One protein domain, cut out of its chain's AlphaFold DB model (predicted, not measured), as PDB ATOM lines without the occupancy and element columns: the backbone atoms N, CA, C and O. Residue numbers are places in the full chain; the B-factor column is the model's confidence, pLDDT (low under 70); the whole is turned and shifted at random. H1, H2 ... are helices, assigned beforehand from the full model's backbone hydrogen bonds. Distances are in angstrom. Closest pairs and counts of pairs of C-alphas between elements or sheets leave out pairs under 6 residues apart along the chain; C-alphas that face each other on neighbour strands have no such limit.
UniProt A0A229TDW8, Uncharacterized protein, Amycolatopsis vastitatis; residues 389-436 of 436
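This is residues 389 to 436 of the 436 residues of an uncharacterized protein of Amycolatopsis vastitatis (UniProt A0A229TDW8). The model is a loose, open helical hairpin: the short helix H1 folds alongside the longest helix, H2, and a wide loop joins them, of which residues 400 to 405 stick out. Past the other end of H2 the chain turns back into a third short helix, H3, set at a steep angle to H2 and away from H1. The printed part has 48 residues with three named helices, in the order H1, H2, H3, and no named strand; its class is all helix. It is loose, with a radius of gyration of the C-alphas of 12.3 A, and spans 34 by 23 by 13 A.

H1, residues 389 to 394, touches H2, residues 408 to 422, and the closest C-alphas, those of Ile 391 and Ala 418, are 6.6 A apart. The two run opposite ways at a shallow tilt of 13 degrees and form a helical hairpin. H3, residues 428 to 435, is close to H2 but not clearly touching it; their closest C-alphas, those of Leu 422 and Val 431, are 6.8 A apart. H2 and H3 run opposite ways at a steep tilt of 47 degrees. H1 and H3 are apart. In H1, H2 and H3 every backbone O i to N i+4 pair is within hydrogen-bond range.

H1 begins with C-alpha 389 at (-13.520, -10.152, 14.829) and is 8.2 A from first to last C-alpha. H2 begins with C-alpha 408 at (-8.629, -1.696, 34.912) and is 20.5 A long by the same measure. H3 measures 10.7 A and ends with C-alpha 435 at (3.826, -12.262, 27.900).

The two C-alphas farthest apart, those of Ala 401 and Cys 429, are 34.6 A apart. The link from H1 to H2, 13 residues, is long, and the link from H2 to H3, 5 residues, is tight. The printed part has no cut and ends at residue 436, the chain's last. The mean pLDDT of the printed part is 76.0, and it is under 70 at residue 395, residues 397 to 405 and residues 435 to 436.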
ATOM      1  N   HIS A 389     -12.107 -10.499  14.643       77.00
ATOM      2  CA  HIS A 389     -13.520 -10.152  14.829       77.00
ATOM      3  C   HIS A 389     -13.956 -10.183  16.300       77.00
ATOM      4  O   HIS A 389     -14.690  -9.297  16.719       77.00
ATOM      5  N   ARG A 390     -13.468 -11.149  17.096       79.50
ATOM      6  CA  ARG A 390     -13.772 -11.212  18.537       79.50
ATOM      7  C   ARG A 390     -13.313  -9.963  19.280       79.50
ATOM      8  O   ARG A 390     -14.099  -9.413  20.023       79.50
ATOM      9  N   ILE A 391     -12.107  -9.464  19.010       79.44
ATOM     10  CA  ILE A 391     -11.613  -8.225  19.631       79.44
ATOM     11  C   ILE A 391     -12.369  -7.015  19.086       79.44
ATOM     12  O   ILE A 391     -12.824  -6.173  19.850       79.44
ATOM     13  N   ALA A 392     -12.545  -6.936  17.767       72.19
ATOM     14  CA  ALA A 392     -13.177  -5.791  17.121       72.19
ATOM     15  C   ALA A 392     -14.651  -5.596  17.525       72.19
ATOM     16  O   ALA A 392     -15.088  -4.460  17.675       72.19
ATOM     17  N   MET A 393     -15.410  -6.683  17.696       73.75
ATOM     18  CA  MET A 393     -16.821  -6.633  18.107       73.75
ATOM     19  C   MET A 393     -17.001  -6.436  19.612       73.75
ATOM     20  O   MET A 393     -18.064  -6.004  20.049       73.75
ATOM     21  N   ASP A 394     -15.982  -6.769  20.395       74.88
ATOM     22  CA  ASP A 394     -16.046  -6.744  21.851       74.88
ATOM     23  C   ASP A 394     -15.624  -5.389  22.454       74.88
ATOM     24  O   ASP A 394     -15.814  -5.133  23.646       74.88
ATOM     25  N   LEU A 395     -15.124  -4.467  21.621       69.94
ATOM     26  CA  LEU A 395     -14.909  -3.070  21.995       69.94
ATOM     27  C   LEU A 395     -16.254  -2.358  22.191       69.94
ATOM     28  O   LEU A 395     -17.007  -2.129  21.241       69.94
ATOM     29  N   ARG A 396     -16.560  -1.965  23.431       70.06
ATOM     30  CA  ARG A 396     -17.847  -1.334  23.752       70.06
ATOM     31  C   ARG A 396     -17.821   0.169  23.438       70.06
ATOM     32  O   ARG A 396     -16.847   0.837  23.787       70.06
ATOM     33  N   PRO A 397     -18.909   0.744  22.888       66.62
ATOM     34  CA  PRO A 397     -18.977   2.163  22.525       66.62
ATOM     35  C   PRO A 397     -18.565   3.172  23.616       66.62
ATOM     36  O   PRO A 397     -17.881   4.135  23.271       66.62
ATOM     37  N   PRO A 398     -18.886   2.973  24.915       64.88
ATOM     38  CA  PRO A 398     -18.459   3.892  25.978       64.88
ATOM     39  C   PRO A 398     -16.934   4.008  26.133       64.88
ATOM     40  O   PRO A 398     -16.443   5.048  26.560       64.88
ATOM     41  N   TYR A 399     -16.190   2.969  25.742       61.97
ATOM     42  CA  TYR A 399     -14.730   2.889  25.851       61.97
ATOM     43  C   TYR A 399     -14.000   3.268  24.549       61.97
ATOM     44  O   TYR A 399     -12.772   3.262  24.483       61.97
ATOM     45  N   LEU A 400     -14.747   3.632  23.498       64.00
ATOM     46  CA  LEU A 400     -14.207   4.156  22.236       64.00
ATOM     47  C   LEU A 400     -14.001   5.682  22.269       64.00
ATOM     48  O   LEU A 400     -13.464   6.247  21.319       64.00
ATOM     49  N   ALA A 401     -14.423   6.350  23.350       64.69
ATOM     50  CA  ALA A 401     -14.393   7.807  23.482       64.69
ATOM     51  C   ALA A 401     -12.978   8.382  23.707       64.69
ATOM     52  O   ALA A 401     -12.738   9.548  23.397       64.69
ATOM     53  N   GLY A 402     -12.031   7.584  24.217       61.84
ATOM     54  CA  GLY A 402     -10.630   7.990  24.388       61.84
ATOM     55  C   GLY A 402      -9.817   7.032  25.262       61.84
ATOM     56  O   GLY A 402     -10.381   6.271  26.042       61.84
ATOM     57  N   ALA A 403      -8.481   7.083  25.180       61.62
ATOM     58  CA  ALA A 403      -7.585   6.192  25.937       61.62
ATOM     59  C   ALA A 403      -7.765   6.269  27.470       61.62
ATOM     60  O   ALA A 403      -7.469   5.309  28.170       61.62
ATOM     61  N   THR A 404      -8.286   7.387  27.986       67.31
ATOM     62  CA  THR A 404      -8.573   7.605  29.415       67.31
ATOM     63  C   THR A 404      -9.896   7.004  29.892       67.31
ATOM     64  O   THR A 404     -10.170   7.034  31.087       67.31
ATOM     65  N   SER A 405     -10.722   6.475  28.984       68.44
ATOM     66  CA  SER A 405     -11.994   5.831  29.336       68.44
ATOM     67  C   SER A 405     -11.830   4.375  29.779       68.44
ATOM     68  O   SER A 405     -12.739   3.835  30.401       68.44
ATOM     69  N   LEU A 406     -10.682   3.748  29.497       71.75
ATOM     70  CA  LEU A 406     -10.405   2.358  29.857       71.75
ATOM     71  C   LEU A 406     -10.073   2.243  31.348       71.75
ATOM     72  O   LEU A 406      -9.011   2.679  31.795       71.75
ATOM     73  N   ASP A 407     -10.971   1.625  32.110       81.25
ATOM     74  CA  ASP A 407     -10.690   1.220  33.484       81.25
ATOM     75  C   ASP A 407      -9.923  -0.119  33.534       81.25
ATOM     76  O   ASP A 407      -9.786  -0.839  32.540       81.25
ATOM     77  N   LEU A 408      -9.387  -0.457  34.712       81.06
ATOM     78  CA  LEU A 408      -8.629  -1.696  34.912       81.06
ATOM     79  C   LEU A 408      -9.467  -2.953  34.617       81.06
ATOM     80  O   LEU A 408      -8.925  -3.945  34.133       81.06
ATOM     81  N   GLY A 409     -10.772  -2.921  34.896       82.88
ATOM     82  CA  GLY A 409     -11.668  -4.044  34.636       82.88
ATOM     83  C   GLY A 409     -11.805  -4.314  33.140       82.88
ATOM     84  O   GLY A 409     -11.674  -5.459  32.704       82.88
ATOM     85  N   GLU A 410     -11.981  -3.261  32.348       79.62
ATOM     86  CA  GLU A 410     -12.059  -3.347  30.892       79.62
ATOM     87  C   GLU A 410     -10.718  -3.766  30.272       79.62
ATOM     88  O   GLU A 410     -10.696  -4.602  29.366       79.62
ATOM     89  N   LEU A 411      -9.586  -3.287  30.807       79.75
ATOM     90  CA  LEU A 411      -8.252  -3.738  30.389       79.75
ATOM     91  C   LEU A 411      -8.034  -5.234  30.651       79.75
ATOM     92  O   LEU A 411      -7.528  -5.941  29.779       79.75
ATOM     93  N   ILE A 412      -8.432  -5.734  31.825       82.81
ATOM     94  CA  ILE A 412      -8.348  -7.164  32.157       82.81
ATOM     95  C   ILE A 412      -9.242  -7.982  31.222       82.81
ATOM     96  O   ILE A 412      -8.824  -9.032  30.733       82.81
ATOM     97  N   ARG A 413     -10.457  -7.498  30.948       83.50
ATOM     98  CA  ARG A 413     -11.436  -8.173  30.093       83.50
ATOM     99  C   ARG A 413     -10.952  -8.289  28.647       83.50
ATOM    100  O   ARG A 413     -10.863  -9.402  28.132       83.50
ATOM    101  N   ILE A 414     -10.565  -7.171  28.025       81.06
ATOM    102  CA  ILE A 414     -10.020  -7.148  26.656       81.06
ATOM    103  C   ILE A 414      -8.714  -7.950  26.588       81.06
ATOM    104  O   ILE A 414      -8.478  -8.662  25.617       81.06
ATOM    105  N   GLY A 415      -7.873  -7.880  27.625       82.44
ATOM    106  CA  GLY A 415      -6.659  -8.691  27.728       82.44
ATOM    107  C   GLY A 415      -6.942 -10.198  27.758       82.44
ATOM    108  O   GLY A 415      -6.210 -10.967  27.135       82.44
ATOM    109  N   GLY A 416      -8.017 -10.620  28.431       82.81
ATOM    110  CA  GLY A 416      -8.504 -12.000  28.426       82.81
ATOM    111  C   GLY A 416      -8.895 -12.470  27.026       82.81
ATOM    112  O   GLY A 416      -8.360 -13.465  26.542       82.81
ATOM    113  N   GLU A 417      -9.731 -11.698  26.332       83.06
ATOM    114  CA  GLU A 417     -10.139 -11.993  24.950       83.06
ATOM    115  C   GLU A 417      -8.946 -11.988  23.983       83.06
ATOM    116  O   GLU A 417      -8.813 -12.867  23.133       83.06
ATOM    117  N   ALA A 418      -8.023 -11.032  24.129       83.69
ATOM    118  CA  ALA A 418      -6.811 -10.956  23.314       83.69
ATOM    119  C   ALA A 418      -5.927 -12.192  23.504       83.69
ATOM    120  O   ALA A 418      -5.388 -12.720  22.530       83.69
ATOM    121  N   ARG A 419      -5.809 -12.685  24.740       82.44
ATOM    122  CA  ARG A 419      -5.091 -13.923  25.047       82.44
ATOM    123  C   ARG A 419      -5.773 -15.142  24.427       82.44
ATOM    124  O   ARG A 419      -5.072 -16.003  23.895       82.44
ATOM    125  N   ASP A 420      -7.098 -15.206  24.461       82.38
ATOM    126  CA  ASP A 420      -7.854 -16.305  23.856       82.38
ATOM    127  C   ASP A 420      -7.723 -16.301  22.331       82.38
ATOM    128  O   ASP A 420      -7.469 -17.345  21.730       82.38
ATOM    129  N   VAL A 421      -7.792 -15.126  21.701       82.69
ATOM    130  CA  VAL A 421      -7.563 -14.952  20.259       82.69
ATOM    131  C   VAL A 421      -6.130 -15.310  19.864       82.69
ATOM    132  O   VAL A 421      -5.936 -16.004  18.868       82.69
ATOM    133  N   LEU A 422      -5.123 -14.893  20.639       83.19
ATOM    134  CA  LEU A 422      -3.733 -15.319  20.434       83.19
ATOM    135  C   LEU A 422      -3.600 -16.844  20.517       83.19
ATOM    136  O   LEU A 422      -2.899 -17.442  19.704       83.19
ATOM    137  N   GLY A 423      -4.313 -17.473  21.453       79.44
ATOM    138  CA  GLY A 423      -4.346 -18.924  21.627       79.44
ATOM    139  C   GLY A 423      -4.936 -19.703  20.446       79.44
ATOM    140  O   GLY A 423      -4.740 -20.913  20.382       79.44
ATOM    141  N   LEU A 424      -5.622 -19.041  19.504       77.69
ATOM    142  CA  LEU A 424      -6.105 -19.665  18.263       77.69
ATOM    143  C   LEU A 424      -5.009 -19.809  17.200       77.69
ATOM    144  O   LEU A 424      -5.154 -20.619  16.290       77.69
ATOM    145  N   VAL A 425      -3.944 -19.008  17.283       76.81
ATOM    146  CA  VAL A 425      -2.905 -18.904  16.240       76.81
ATOM    147  C   VAL A 425      -1.484 -19.121  16.757       76.81
ATOM    148  O   VAL A 425      -0.527 -19.050  15.991       76.81
ATOM    149  N   ALA A 426      -1.323 -19.334  18.058       82.31
ATOM    150  CA  ALA A 426      -0.064 -19.670  18.700       82.31
ATOM    151  C   ALA A 426      -0.339 -20.607  19.881       82.31
ATOM    152  O   ALA A 426      -1.369 -20.502  20.550       82.31
ATOM    153  N   SER A 427       0.591 -21.524  20.161       80.69
ATOM    154  CA  SER A 427       0.434 -22.437  21.293       80.69
ATOM    155  C   SER A 427       0.384 -21.664  22.613       80.69
ATOM    156  O   SER A 427       0.985 -20.595  22.763       80.69
ATOM    157  N   ARG A 428      -0.306 -22.223  23.615       79.31
ATOM    158  CA  ARG A 428      -0.437 -21.583  24.935       79.31
ATOM    159  C   ARG A 428       0.919 -21.251  25.558       79.31
ATOM    160  O   ARG A 428       1.040 -20.224  26.215       79.31
ATOM    161  N   CYS A 429       1.928 -22.090  25.339       82.00
ATOM    162  CA  CYS A 429       3.270 -21.889  25.875       82.00
ATOM    163  C   CYS A 429       4.026 -20.785  25.129       82.00
ATOM    164  O   CYS A 429       4.713 -19.993  25.768       82.00
ATOM    165  N   THR A 430       3.849 -20.675  23.808       80.19
ATOM    166  CA  THR A 430       4.378 -19.548  23.025       80.19
ATOM    167  C   THR A 430       3.761 -18.229  23.484       80.19
ATOM    168  O   THR A 430       4.490 -17.289  23.782       80.19
ATOM    169  N   VAL A 431       2.434 -18.181  23.648       78.00
ATOM    170  CA  VAL A 431       1.733 -16.988  24.156       78.00
ATOM    171  C   VAL A 431       2.203 -16.627  25.564       78.00
ATOM    172  O   VAL A 431       2.512 -15.469  25.822       78.00
ATOM    173  N   LEU A 432       2.300 -17.604  26.472       77.62
ATOM    174  CA  LEU A 432       2.817 -17.382  27.826       77.62
ATOM    175  C   LEU A 432       4.231 -16.803  27.804       77.62
ATOM    176  O   LEU A 432       4.511 -15.876  28.550       77.62
ATOM    177  N   ARG A 433       5.102 -17.320  26.938       77.75
ATOM    178  CA  ARG A 433       6.480 -16.846  26.835       77.75
ATOM    179  C   ARG A 433       6.594 -15.442  26.258       77.75
ATOM    180  O   ARG A 433       7.520 -14.738  26.615       77.75
ATOM    181  N   TRP A 434       5.712 -15.041  25.350       78.31
ATOM    182  CA  TRP A 434       5.729 -13.666  24.853       78.31
ATOM    183  C   TRP A 434       5.199 -12.649  25.872       78.31
ATOM    184  O   TRP A 434       5.493 -11.463  25.747       78.31
ATOM    185  N   LEU A 435       4.410 -13.101  26.851       69.88
ATOM    186  CA  LEU A 435       3.826 -12.262  27.900       69.88
ATOM    187  C   LEU A 435       4.707 -12.128  29.154       69.88
ATOM    188  O   LEU A 435       4.482 -11.202  29.933       69.88
ATOM    189  N   LEU A 436       5.638 -13.063  29.368       61.19
ATOM    190  CA  LEU A 436       6.613 -13.079  30.466       61.19
ATOM    191  C   LEU A 436       7.948 -12.505  29.989       61.19
ATOM    192  O   LEU A 436       8.555 -11.746  30.773       61.19
TER     193      LEU A 436